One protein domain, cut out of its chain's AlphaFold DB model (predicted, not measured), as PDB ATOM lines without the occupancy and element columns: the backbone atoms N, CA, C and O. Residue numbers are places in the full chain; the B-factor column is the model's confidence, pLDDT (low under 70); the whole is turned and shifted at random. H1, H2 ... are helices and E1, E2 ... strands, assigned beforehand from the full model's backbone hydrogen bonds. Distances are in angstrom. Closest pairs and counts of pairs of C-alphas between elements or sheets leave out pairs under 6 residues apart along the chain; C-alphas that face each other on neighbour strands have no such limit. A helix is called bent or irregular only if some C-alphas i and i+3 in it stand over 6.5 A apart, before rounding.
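AT A GLANCE: This is residues 3 to 102 of the 251 residues of the protein "Bacteriophage replication protein A" of mine drainage metagenome (UniProt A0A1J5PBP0). This is a loose, open frame: H3 and H4 make a corner at one end, H1 and H2 stand at the other end, and E1 lies between them. The 100 printed residues run E1, H1, H2, H3, H4; mostly helix, with 49 residues in named elements, radius of gyration of the C-alphas 16.0 A, spans 41 by 35 by 24 A.

IN THESE COORDINATES: Find E1, residues 10 to 12, beginning at C-alpha 10 (206.964, 199.427, 180.270). Next come H1, residues 20 to 34, 21.5 A long and irregular, with C-alphas 21 and 24 7.1 A apart; H2, residues 44 to 47; H3, residues 61 to 73, 18.6 A; and H4, residues 87 to 100, 20.1 A, ending at C-alpha 100 (217.122, 192.946, 182.495).

HOW THE PARTS SIT: Residues 3 to 4 pair antiparallel with residues 10 to 11 of E1. H1 and H2 touch no helix. H3 touches H4 with residues 71 to 73 alone, about perpendicular at 86 degrees; the closest C-alphas, Asn 72 and Ala 91, are 4.8 A apart. Every O i to N i+4 pair is within hydrogen-bond range in H3 and H4, 9 of 11 in H1; H2 is too short for one.

THE WHOLE: The farthest C-alphas, Asp 21 and Asp 86, are 43.8 A apart. The printed part has no cut. H2 to H3, where residues 55 to 60 stand free, and H3 to H4 are long links. Residues 72 to 89 have pLDDT under 70.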
ATOM      1  N   GLU A   3     208.564 199.738 175.052       85.12
ATOM      2  CA  GLU A   3     209.630 200.698 175.373       85.12
ATOM      3  C   GLU A   3     209.527 201.108 176.846       85.12
ATOM      4  O   GLU A   3     208.429 201.058 177.405       85.12
ATOM      5  N   PRO A   4     210.632 201.504 177.492       87.00
ATOM      6  CA  PRO A   4     210.585 202.099 178.815       87.00
ATOM      7  C   PRO A   4     210.118 203.555 178.740       87.00
ATOM      8  O   PRO A   4     210.547 204.315 177.870       87.00
ATOM      9  N   HIS A   5     209.307 203.972 179.706       84.81
ATOM     10  CA  HIS A   5     209.197 205.377 180.085       84.81
ATOM     11  C   HIS A   5     210.493 205.875 180.753       84.81
ATOM     12  O   HIS A   5     211.418 205.104 181.012       84.81
ATOM     13  N   GLN A   6     210.566 207.178 181.050       77.94
ATOM     14  CA  GLN A   6     211.727 207.788 181.718       77.94
ATOM     15  C   GLN A   6     212.030 207.157 183.090       77.94
ATOM     16  O   GLN A   6     213.184 207.102 183.503       77.94
ATOM     17  N   ASP A   7     211.006 206.648 183.773       85.31
ATOM     18  CA  ASP A   7     211.091 205.926 185.047       85.31
ATOM     19  C   ASP A   7     211.361 204.414 184.882       85.31
ATOM     20  O   ASP A   7     211.512 203.697 185.870       85.31
ATOM     21  N   GLY A   8     211.446 203.918 183.643       83.38
ATOM     22  CA  GLY A   8     211.647 202.507 183.317       83.38
ATOM     23  C   GLY A   8     210.364 201.676 183.230       83.38
ATOM     24  O   GLY A   8     210.452 200.481 182.925       83.38
ATOM     25  N   THR A   9     209.187 202.269 183.448       87.38
ATOM     26  CA  THR A   9     207.903 201.561 183.361       87.38
ATOM     27  C   THR A   9     207.623 201.136 181.911       87.38
ATOM     28  O   THR A   9     207.744 201.965 181.006       87.38
ATOM     29  N   PRO A  10     207.262 199.865 181.632       88.75
ATOM     30  CA  PRO A  10     206.964 199.427 180.270       88.75
ATOM     31  C   PRO A  10     205.743 200.132 179.668       88.75
ATOM     32  O   PRO A  10     204.657 200.110 180.238       88.75
ATOM     33  N   HIS A  11     205.892 200.648 178.451       87.44
ATOM     34  CA  HIS A  11     204.824 201.225 177.641       87.44
ATOM     35  C   HIS A  11     204.675 200.457 176.328       87.44
ATOM     36  O   HIS A  11     205.651 200.192 175.623       87.44
ATOM     37  N   TRP A  12     203.446 200.047 176.002       90.19
ATOM     38  CA  TRP A  12     203.161 199.221 174.831       90.19
ATOM     39  C   TRP A  12     202.536 200.015 173.679       90.19
ATOM     40  O   TRP A  12     201.389 200.446 173.741       90.19
ATOM     41  N   HIS A  13     203.242 200.067 172.552       88.88
ATOM     42  CA  HIS A  13     202.712 200.500 171.262       88.88
ATOM     43  C   HIS A  13     202.191 199.306 170.456       88.88
ATOM     44  O   HIS A  13     202.947 198.397 170.093       88.88
ATOM     45  N   LEU A  14     200.894 199.290 170.154       89.81
ATOM     46  CA  LEU A  14     200.238 198.188 169.448       89.81
ATOM     47  C   LEU A  14     199.642 198.668 168.127       89.81
ATOM     48  O   LEU A  14     198.911 199.651 168.085       89.81
ATOM     49  N   LEU A  15     199.917 197.927 167.053       89.94
ATOM     50  CA  LEU A  15     199.261 198.102 165.763       89.94
ATOM     51  C   LEU A  15     198.418 196.864 165.468       89.94
ATOM     52  O   LEU A  15     198.957 195.767 165.317       89.94
ATOM     53  N   LEU A  16     197.099 197.047 165.407       90.06
ATOM     54  CA  LEU A  16     196.132 195.957 165.316       90.06
ATOM     55  C   LEU A  16     195.300 196.072 164.040       90.06
ATOM     56  O   LEU A  16     194.769 197.134 163.724       90.06
ATOM     57  N   PHE A  17     195.138 194.947 163.348       88.50
ATOM     58  CA  PHE A  17     194.194 194.796 162.246       88.50
ATOM     59  C   PHE A  17     193.046 193.906 162.717       88.50
ATOM     60  O   PHE A  17     193.280 192.791 163.181       88.50
ATOM     61  N   THR A  18     191.812 194.391 162.614       89.69
ATOM     62  CA  THR A  18     190.608 193.644 162.998       89.69
ATOM     63  C   THR A  18     189.445 193.994 162.072       89.69
ATOM     64  O   THR A  18     189.491 195.003 161.367       89.69
ATOM     65  N   HIS A  19     188.405 193.160 162.073       90.38
ATOM     66  CA  HIS A  19     187.159 193.468 161.376       90.38
ATOM     67  C   HIS A  19     186.526 194.739 161.976       90.38
ATOM     68  O   HIS A  19     186.530 194.862 163.205       90.38
ATOM     69  N   PRO A  20     185.971 195.666 161.169       92.19
ATOM     70  CA  PRO A  20     185.382 196.910 161.671       92.19
ATOM     71  C   PRO A  20     184.362 196.702 162.797       92.19
ATOM     72  O   PRO A  20     184.414 197.397 163.810       92.19
ATOM     73  N   ASP A  21     183.522 195.677 162.672       96.44
ATOM     74  CA  ASP A  21     182.490 195.345 163.666       96.44
ATOM     75  C   ASP A  21     183.064 194.942 165.033       96.44
ATOM     76  O   ASP A  21     182.406 195.098 166.058       96.44
ATOM     77  N   ASN A  22     184.314 194.468 165.073       95.25
ATOM     78  CA  ASN A  22     184.975 194.051 166.310       95.25
ATOM     79  C   ASN A  22     185.689 195.212 167.019       95.25
ATOM     80  O   ASN A  22     186.136 195.042 168.155       95.25
ATOM     81  N   ILE A  23     185.825 196.383 166.383       95.25
ATOM     82  CA  ILE A  23     186.549 197.531 166.954       95.25
ATOM     83  C   ILE A  23     186.012 197.924 168.342       95.25
ATOM     84  O   ILE A  23     186.836 198.086 169.247       95.25
ATOM     85  N   PRO A  24     184.687 198.052 168.573       96.50
ATOM     86  CA  PRO A  24     184.172 198.422 169.890       96.50
ATOM     87  C   PRO A  24     184.561 197.412 170.972       96.50
ATOM     88  O   PRO A  24     185.035 197.802 172.036       96.50
ATOM     89  N   GLN A  25     184.438 196.116 170.675       97.38
ATOM     90  CA  GLN A  25     184.764 195.054 171.624       97.38
ATOM     91  C   GLN A  25     186.260 195.025 171.955       97.38
ATOM     92  O   GLN A  25     186.627 194.934 173.124       97.38
ATOM     93  N   VAL A  26     187.126 195.153 170.943       95.31
ATOM     94  CA  VAL A  26     188.580 195.223 171.150       95.31
ATOM     95  C   VAL A  26     188.936 196.399 172.056       95.31
ATOM     96  O   VAL A  26     189.720 196.228 172.983       95.31
ATOM     97  N   ARG A  27     188.339 197.577 171.836       95.50
ATOM     98  CA  ARG A  27     188.599 198.762 172.668       95.50
ATOM     99  C   ARG A  27     188.222 198.535 174.128       95.50
ATOM    100  O   ARG A  27     189.031 198.844 174.993       95.50
ATOM    101  N   VAL A  28     187.045 197.967 174.389       96.88
ATOM    102  CA  VAL A  28     186.583 197.672 175.756       96.88
ATOM    103  C   VAL A  28     187.530 196.700 176.458       96.88
ATOM    104  O   VAL A  28     187.933 196.954 177.587       96.88
ATOM    105  N   ILE A  29     187.928 195.619 175.782       97.06
ATOM    106  CA  ILE A  29     188.830 194.611 176.359       97.06
ATOM    107  C   ILE A  29     190.203 195.220 176.665       97.06
ATOM    108  O   ILE A  29     190.737 195.026 177.752       97.06
ATOM    109  N   MET A  30     190.773 195.969 175.721       95.50
ATOM    110  CA  MET A  30     192.087 196.590 175.899       95.50
ATOM    111  C   MET A  30     192.078 197.630 177.022       95.50
ATOM    112  O   MET A  30     192.992 197.651 177.838       95.50
ATOM    113  N   GLN A  31     191.037 198.463 177.081       95.38
ATOM    114  CA  GLN A  31     190.887 199.463 178.133       95.38
ATOM    115  C   GLN A  31     190.695 198.817 179.508       95.38
ATOM    116  O   GLN A  31     191.273 199.295 180.478       95.38
ATOM    117  N   HIS A  32     189.926 197.727 179.589       96.00
ATOM    118  CA  HIS A  32     189.741 196.982 180.831       96.00
ATOM    119  C   HIS A  32     191.080 196.521 181.415       96.00
ATOM    120  O   HIS A  32     191.360 196.833 182.564       96.00
ATOM    121  N   TYR A  33     191.927 195.867 180.614       95.19
ATOM    122  CA  TYR A  33     193.241 195.415 181.084       95.19
ATOM    123  C   TYR A  33     194.210 196.566 181.368       95.19
ATOM    124  O   TYR A  33     195.006 196.477 182.292       95.19
ATOM    125  N   ALA A  34     194.143 197.665 180.613       93.31
ATOM    126  CA  ALA A  34     194.991 198.835 180.862       93.31
ATOM    127  C   ALA A  34     194.678 199.547 182.194       93.31
ATOM    128  O   ALA A  34     195.538 200.243 182.730       93.31
ATOM    129  N   LEU A  35     193.454 199.387 182.704       94.56
ATOM    130  CA  LEU A  35     192.965 199.983 183.950       94.56
ATOM    131  C   LEU A  35     192.772 198.947 185.071       94.56
ATOM    132  O   LEU A  35     192.268 199.302 186.133       94.56
ATOM    133  N   GLU A  36     193.119 197.678 184.836       95.12
ATOM    134  CA  GLU A  36     192.938 196.595 185.813       95.12
ATOM    135  C   GLU A  36     193.791 196.829 187.067       95.12
ATOM    136  O   GLU A  36     193.337 196.584 188.182       95.12
ATOM    137  N   GLU A  37     194.997 197.365 186.879       91.56
ATOM    138  CA  GLU A  37     195.908 197.774 187.943       91.56
ATOM    139  C   GLU A  37     195.908 199.303 188.072       91.56
ATOM    140  O   GLU A  37     196.142 200.013 187.091       91.56
ATOM    141  N   ASP A  38     195.638 199.805 189.281       92.06
ATOM    142  CA  ASP A  38     195.633 201.232 189.637       92.06
ATOM    143  C   ASP A  38     194.756 202.136 188.742       92.06
ATOM    144  O   ASP A  38     195.048 203.313 188.540       92.06
ATOM    145  N   GLY A  39     193.632 201.625 188.226       91.94
ATOM    146  CA  GLY A  39     192.726 202.376 187.341       91.94
ATOM    147  C   GLY A  39     192.059 203.622 187.952       91.94
ATOM    148  O   GLY A  39     191.482 204.428 187.212       91.94
ATOM    149  N   ASP A  40     192.155 203.782 189.275       94.38
ATOM    150  CA  ASP A  40     191.630 204.915 190.047       94.38
ATOM    151  C   ASP A  40     192.697 205.984 190.364       94.38
ATOM    152  O   ASP A  40     192.385 206.998 190.996       94.38
ATOM    153  N   GLU A  41     193.957 205.793 189.954       94.75
ATOM    154  CA  GLU A  41     194.995 206.804 190.173       94.75
ATOM    155  C   GLU A  41     194.697 208.109 189.397       94.75
ATOM    156  O   GLU A  41     194.042 208.093 188.344       94.75
ATOM    157  N   PRO A  42     195.191 209.271 189.866       95.19
ATOM    158  CA  PRO A  42     194.999 210.533 189.158       95.19
ATOM    159  C   PRO A  42     195.511 210.470 187.709       95.19
ATOM    160  O   PRO A  42     196.700 210.293 187.467       95.19
ATOM    161  N   GLY A  43     194.608 210.651 186.741       92.12
ATOM    162  CA  GLY A  43     194.935 210.654 185.309       92.12
ATOM    163  C   GLY A  43     194.904 209.284 184.618       92.12
ATOM    164  O   GLY A  43     195.083 209.238 183.397       92.12
ATOM    165  N   ALA A  44     194.611 208.178 185.322       91.94
ATOM    166  CA  ALA A  44     194.606 206.837 184.716       91.94
ATOM    167  C   ALA A  44     193.698 206.741 183.479       91.94
ATOM    168  O   ALA A  44     194.107 206.244 182.430       91.94
ATOM    169  N   GLN A  45     192.483 207.287 183.576       90.31
ATOM    170  CA  GLN A  45     191.486 207.256 182.499       90.31
ATOM    171  C   GLN A  45     191.935 207.996 181.226       90.31
ATOM    172  O   GLN A  45     191.442 207.698 180.139       90.31
ATOM    173  N   GLU A  46     192.868 208.943 181.347       90.56
ATOM    174  CA  GLU A  46     193.379 209.744 180.230       90.56
ATOM    175  C   GLU A  46     194.666 209.163 179.631       90.56
ATOM    176  O   GLU A  46     194.904 209.295 178.427       90.56
ATOM    177  N   HIS A  47     195.505 208.528 180.456       90.06
ATOM    178  CA  HIS A  47     196.879 208.182 180.080       90.06
ATOM    179  C   HIS A  47     197.144 206.679 179.937       90.06
ATOM    180  O   HIS A  47     198.012 206.306 179.149       90.06
ATOM    181  N   ARG A  48     196.393 205.803 180.621       91.38
ATOM    182  CA  ARG A  48     196.643 204.346 180.596       91.38
ATOM    183  C   ARG A  48     196.269 203.691 179.267       91.38
ATOM    184  O   ARG A  48     196.862 202.682 178.888       91.38
ATOM    185  N   PHE A  49     195.299 204.245 178.536       94.31
ATOM    186  CA  PHE A  49     194.866 203.687 177.256       94.31
ATOM    187  C   PHE A  49     194.513 204.762 176.230       94.31
ATOM    188  O   PHE A  49     193.552 205.513 176.383       94.31
ATOM    189  N   LYS A  50     195.242 204.756 175.111       93.44
ATOM    190  CA  LYS A  50     194.961 205.599 173.950       93.44
ATOM    191  C   LYS A  50     194.661 204.736 172.729       93.44
ATOM    192  O   LYS A  50     195.440 203.860 172.361       93.44
ATOM    193  N   TYR A  51     193.542 205.024 172.072       93.25
ATOM    194  CA  TYR A  51     193.138 204.378 170.825       93.25
ATOM    195  C   TYR A  51     193.089 205.399 169.691       93.25
ATOM    196  O   TYR A  51     192.421 206.425 169.802       93.25
ATOM    197  N   GLU A  52     193.735 205.072 168.574       91.06
ATOM    198  CA  GLU A  52     193.666 205.849 167.340       91.06
ATOM    199  C   GLU A  52     193.364 204.915 166.156       91.06
ATOM    200  O   GLU A  52     194.056 203.906 165.980       91.06
ATOM    201  N   PRO A  53     192.332 205.199 165.337       90.50
ATOM    202  CA  PRO A  53     192.090 204.437 164.118       90.50
ATOM    203  C   PRO A  53     193.212 204.677 163.101       90.50
ATOM    204  O   PRO A  53     193.749 205.779 162.992       90.50
ATOM    205  N   ILE A  54     193.542 203.648 162.315       87.44
ATOM    206  CA  ILE A  54     194.569 203.752 161.273       87.44
ATOM    207  C   ILE A  54     194.096 204.730 160.192       87.44
ATOM    208  O   ILE A  54     193.117 204.471 159.491       87.44
ATOM    209  N   ASP A  55     194.847 205.813 160.017       86.00
ATOM    210  CA  ASP A  55     194.621 206.824 158.989       86.00
ATOM    211  C   ASP A  55     195.715 206.744 157.918       86.00
ATOM    212  O   ASP A  55     196.868 207.112 158.148       86.00
ATOM    213  N   LYS A  56     195.344 206.277 156.720       83.44
ATOM    214  CA  LYS A  56     196.274 206.108 155.591       83.44
ATOM    215  C   LYS A  56     196.877 207.427 155.103       83.44
ATOM    216  O   LYS A  56     197.909 207.389 154.439       83.44
ATOM    217  N   THR A  57     196.258 208.569 155.406       84.50
ATOM    218  CA  THR A  57     196.779 209.888 155.010       84.50
ATOM    219  C   THR A  57     197.956 210.333 155.879       84.50
ATOM    220  O   THR A  57     198.811 211.079 155.413       84.50
ATOM    221  N   LYS A  58     198.045 209.826 157.116       76.56
ATOM    222  CA  LYS A  58     199.111 210.151 158.079       76.56
ATOM    223  C   LYS A  58     200.325 209.228 157.981       76.56
ATOM    224  O   LYS A  58     201.351 209.488 158.602       76.56
ATOM    225  N   GLY A  59     200.215 208.146 157.217       75.00
ATOM    226  CA  GLY A  59     201.276 207.167 157.028       75.00
ATOM    227  C   GLY A  59     200.725 205.757 156.861       75.00
ATOM    228  O   GLY A  59     199.553 205.473 157.106       75.00
ATOM    229  N   SER A  60     201.588 204.842 156.429       81.25
ATOM    230  CA  SER A  60     201.228 203.431 156.344       81.25
ATOM    231  C   SER A  60     201.475 202.727 157.679       81.25
ATOM    232  O   SER A  60     202.392 203.066 158.424       81.25
ATOM    233  N   ALA A  61     200.700 201.675 157.942       81.12
ATOM    234  CA  ALA A  61     200.960 200.721 159.019       81.12
ATOM    235  C   ALA A  61     202.421 200.223 159.036       81.12
ATOM    236  O   ALA A  61     203.034 200.088 160.092       81.12
ATOM    237  N   VAL A  62     202.984 199.987 157.847       79.94
ATOM    238  CA  VAL A  62     204.382 199.580 157.666       79.94
ATOM    239  C   VAL A  62     205.331 200.690 158.109       79.94
ATOM    240  O   VAL A  62     206.266 200.412 158.852       79.94
ATOM    241  N   GLY A  63     205.075 201.938 157.709       79.88
ATOM    242  CA  GLY A  63     205.866 203.096 158.124       79.88
ATOM    243  C   GLY A  63     205.822 203.322 159.634       79.88
ATOM    244  O   GLY A  63     206.852 203.606 160.239       79.88
ATOM    245  N   TYR A  64     204.660 203.108 160.259       81.12
ATOM    246  CA  TYR A  64     204.527 203.147 161.714       81.12
ATOM    247  C   TYR A  64     205.406 202.081 162.380       81.12
ATOM    248  O   TYR A  64     206.225 202.420 163.224       81.12
ATOM    249  N   ILE A  65     205.319 200.809 161.967       79.69
ATOM    250  CA  ILE A  65     206.186 199.748 162.516       79.69
ATOM    251  C   ILE A  65     207.667 200.071 162.282       79.69
ATOM    252  O   ILE A  65     208.463 199.963 163.213       79.69
ATOM    253  N   ALA A  66     208.034 200.483 161.065       79.94
ATOM    254  CA  ALA A  66     209.408 200.819 160.706       79.94
ATOM    255  C   ALA A  66     209.969 201.932 161.601       79.94
ATOM    256  O   ALA A  66     211.075 201.780 162.105       79.94
ATOM    257  N   LYS A  67     209.183 202.980 161.893       79.00
ATOM    258  CA  LYS A  67     209.560 204.047 162.835       79.00
ATOM    259  C   LYS A  67     210.013 203.477 164.183       79.00
ATOM    260  O   LYS A  67     211.086 203.833 164.661       79.00
ATOM    261  N   TYR A  68     209.223 202.585 164.781       76.06
ATOM    262  CA  TYR A  68     209.537 202.008 166.095       76.06
ATOM    263  C   TYR A  68     210.693 201.010 166.044       76.06
ATOM    264  O   TYR A  68     211.508 200.968 166.961       76.06
ATOM    265  N   VAL A  69     210.813 200.227 164.972       76.06
ATOM    266  CA  VAL A  69     211.968 199.335 164.785       76.06
ATOM    267  C   VAL A  69     213.261 200.148 164.670       76.06
ATOM    268  O   VAL A  69     214.218 199.876 165.391       76.06
ATOM    269  N   SER A  70     213.271 201.189 163.836       75.31
ATOM    270  CA  SER A  70     214.437 202.053 163.636       75.31
ATOM    271  C   SER A  70     214.859 202.785 164.911       75.31
ATOM    272  O   SER A  70     216.054 202.847 165.192       75.31
ATOM    273  N   LYS A  71     213.898 203.276 165.710       70.81
ATOM    274  CA  LYS A  71     214.177 203.961 166.985       70.81
ATOM    275  C   LYS A  71     214.912 203.088 168.013       70.81
ATOM    276  O   LYS A  71     215.639 203.631 168.832       70.81
ATOM    277  N   ASN A  72     214.748 201.764 167.970       66.00
ATOM    278  CA  ASN A  72     215.219 200.874 169.042       66.00
ATOM    279  C   ASN A  72     216.332 199.908 168.639       66.00
ATOM    280  O   ASN A  72     216.873 199.246 169.518       66.00
ATOM    281  N   ILE A  73     216.644 199.773 167.344       64.25
ATOM    282  CA  ILE A  73     217.705 198.862 166.892       64.25
ATOM    283  C   ILE A  73     219.023 199.595 166.641       64.25
ATOM    284  O   ILE A  73     220.030 199.158 167.178       64.25
ATOM    285  N   ASP A  74     219.051 200.665 165.838       54.41
ATOM    286  CA  ASP A  74     220.353 201.195 165.374       54.41
ATOM    287  C   ASP A  74     220.441 202.721 165.241       54.41
ATOM    288  O   ASP A  74     221.457 203.246 164.797       54.41
ATOM    289  N   GLY A  75     219.377 203.475 165.549       51.75
ATOM    290  CA  GLY A  75     219.383 204.936 165.365       51.75
ATOM    291  C   GLY A  75     219.700 205.402 163.933       51.75
ATOM    292  O   GLY A  75     219.920 206.587 163.691       51.75
ATOM    293  N   TYR A  76     219.752 204.481 162.965       44.00
ATOM    294  CA  TYR A  76     220.259 204.753 161.630       44.00
ATOM    295  C   TYR A  76     219.286 205.686 160.900       44.00
ATOM    296  O   TYR A  76     218.117 205.350 160.705       44.00
ATOM    297  N   ALA A  77     219.808 206.850 160.500       43.75
ATOM    298  CA  ALA A  77     219.121 207.981 159.862       43.75
ATOM    299  C   ALA A  77     218.300 208.922 160.772       43.75
ATOM    300  O   ALA A  77     217.503 209.708 160.256       43.75
ATOM    301  N   ILE A  78     218.521 208.917 162.090       46.75
ATOM    302  CA  ILE A  78     218.002 209.954 162.995       46.75
ATOM    303  C   ILE A  78     219.208 210.545 163.732       46.75
ATOM    304  O   ILE A  78     219.727 209.936 164.657       46.75
ATOM    305  N   ASN A  79     219.711 211.692 163.264       45.62
ATOM    306  CA  ASN A  79     220.890 212.332 163.865       45.62
ATOM    307  C   ASN A  79     220.584 212.968 165.234       45.62
ATOM    308  O   ASN A  79     221.510 213.201 165.999       45.62
ATOM    309  N   GLU A  80     219.310 213.225 165.540       43.91
ATOM    310  CA  GLU A  80     218.848 213.814 166.799       43.91
ATOM    311  C   GLU A  80     217.477 213.210 167.140       43.91
ATOM    312  O   GLU A  80     216.582 213.181 166.288       43.91
ATOM    313  N   ASP A  81     217.310 212.681 168.353       50.53
ATOM    314  CA  ASP A  81     215.975 212.410 168.884       50.53
ATOM    315  C   ASP A  81     215.259 213.734 169.228       50.53
ATOM    316  O   ASP A  81     215.851 214.811 169.189       50.53
ATOM    317  N   GLU A  82     213.962 213.681 169.546       51.00
ATOM    318  CA  GLU A  82     213.179 214.867 169.948       51.00
ATOM    319  C   GLU A  82     213.709 215.534 171.245       51.00
ATOM    320  O   GLU A  82     213.200 216.584 171.633       51.00
ATOM    321  N   GLU A  83     214.731 214.959 171.895       49.97
ATOM    322  CA  GLU A  83     215.272 215.356 173.202       49.97
ATOM    323  C   GLU A  83     216.778 215.721 173.173       49.97
ATOM    324  O   GLU A  83     217.340 216.090 174.205       49.97
ATOM    325  N   GLY A  84     217.438 215.682 172.007       50.50
ATOM    326  CA  GLY A  84     218.855 216.030 171.833       50.50
ATOM    327  C   GLY A  84     219.867 215.040 172.437       50.50
ATOM    328  O   GLY A  84     221.021 215.420 172.658       50.50
ATOM    329  N   LEU A  85     219.473 213.796 172.729       52.28
ATOM    330  CA  LEU A  85     220.363 212.750 173.243       52.28
ATOM    331  C   LEU A  85     220.964 211.913 172.100       52.28
ATOM    332  O   LEU A  85     220.372 211.725 171.038       52.28
ATOM    333  N   ASP A  86     222.170 211.378 172.327       57.25
ATOM    334  CA  ASP A  86     222.826 210.481 171.371       57.25
ATOM    335  C   ASP A  86     221.984 209.209 171.175       57.25
ATOM    336  O   ASP A  86     221.852 208.379 172.083       57.25
ATOM    337  N   VAL A  87     221.413 209.055 169.980       54.56
ATOM    338  CA  VAL A  87     220.435 208.015 169.625       54.56
ATOM    339  C   VAL A  87     221.007 206.602 169.813       54.56
ATOM    340  O   VAL A  87     220.271 205.680 170.178       54.56
ATOM    341  N   LYS A  88     222.329 206.431 169.670       59.06
ATOM    342  CA  LYS A  88     223.012 205.154 169.946       59.06
ATOM    343  C   LYS A  88     222.929 204.761 171.415       59.06
ATOM    344  O   LYS A  88     222.559 203.631 171.729       59.06
ATOM    345  N   SER A  89     223.179 205.714 172.312       65.94
ATOM    346  CA  SER A  89     223.066 205.488 173.755       65.94
ATOM    347  C   SER A  89     221.636 205.108 174.175       65.94
ATOM    348  O   SER A  89     221.448 204.370 175.142       65.94
ATOM    349  N   SER A  90     220.618 205.582 173.447       70.25
ATOM    350  CA  SER A  90     219.213 205.272 173.729       70.25
ATOM    351  C   SER A  90     218.859 203.825 173.375       70.25
ATOM    352  O   SER A  90     218.349 203.097 174.225       70.25
ATOM    353  N   ALA A  91     219.218 203.359 172.174       75.38
ATOM    354  CA  ALA A  91     218.967 201.978 171.750       75.38
ATOM    355  C   ALA A  91     219.647 200.942 172.672       75.38
ATOM    356  O   ALA A  91     219.046 199.919 173.023       75.38
ATOM    357  N   GLU A  92     220.870 201.229 173.131       82.25
ATOM    358  CA  GLU A  92     221.578 200.399 174.112       82.25
ATOM    359  C   GLU A  92     220.847 200.347 175.460       82.25
ATOM    360  O   GLU A  92     220.662 199.261 176.013       82.25
ATOM    361  N   ARG A  93     220.364 201.492 175.969       83.25
ATOM    362  CA  ARG A  93     219.586 201.548 177.219       83.25
ATOM    363  C   ARG A  93     218.292 200.749 177.125       83.25
ATOM    364  O   ARG A  93     217.991 199.990 178.044       83.25
ATOM    365  N   VAL A  94     217.553 200.877 176.023       83.81
ATOM    366  CA  VAL A  94     216.320 200.103 175.822       83.81
ATOM    367  C   VAL A  94     216.638 198.606 175.747       83.81
ATOM    368  O   VAL A  94     215.947 197.801 176.370       83.81
ATOM    369  N   THR A  95     217.705 198.216 175.044       85.62
ATOM    370  CA  THR A  95     218.129 196.809 174.949       85.62
ATOM    371  C   THR A  95     218.537 196.247 176.313       85.62
ATOM    372  O   THR A  95     218.156 195.123 176.657       85.62
ATOM    373  N   ALA A  96     219.280 197.024 177.107       89.31
ATOM    374  CA  ALA A  96     219.665 196.656 178.464       89.31
ATOM    375  C   ALA A  96     218.430 196.484 179.356       89.31
ATOM    376  O   ALA A  96     218.253 195.417 179.934       89.31
ATOM    377  N   TRP A  97     217.531 197.473 179.382       91.56
ATOM    378  CA  TRP A  97     216.258 197.410 180.105       91.56
ATOM    379  C   TRP A  97     215.439 196.171 179.720       91.56
ATOM    380  O   TRP A  97     215.053 195.383 180.585       91.56
ATOM    381  N   ALA A  98     215.228 195.945 178.422       90.56
ATOM    382  CA  ALA A  98     214.455 194.810 177.937       90.56
ATOM    383  C   ALA A  98     215.088 193.472 178.348       90.56
ATOM    384  O   ALA A  98     214.379 192.551 178.751       90.56
ATOM    385  N   SER A  99     216.418 193.375 178.302       89.75
ATOM    386  CA  SER A  99     217.157 192.177 178.713       89.75
ATOM    387  C   SER A  99     217.085 191.943 180.222       89.75
ATOM    388  O   SER A  99     216.867 190.809 180.646       89.75
ATOM    389  N   THR A 100     217.220 193.001 181.028       92.75
ATOM    390  CA  THR A 100     217.122 192.946 182.495       92.75
ATOM    391  C   THR A 100     215.771 192.405 182.949       92.75
ATOM    392  O   THR A 100     215.720 191.582 183.860       92.75
ATOM    393  N   TRP A 101     214.689 192.822 182.290       91.19
ATOM    394  CA  TRP A 101     213.323 192.441 182.662       91.19
ATOM    395  C   TRP A 101     212.757 191.270 181.844       91.19
ATOM    396  O   TRP A 101     211.609 190.882 182.040       91.19
ATOM    397  N   GLY A 102     213.531 190.698 180.914       90.19
ATOM    398  CA  GLY A 102     213.064 189.617 180.039       90.19
ATOM    399  C   GLY A 102     211.934 190.031 179.085       90.19
ATOM    400  O   GLY A 102     211.117 189.197 178.686       90.19
TER     401      GLY A 102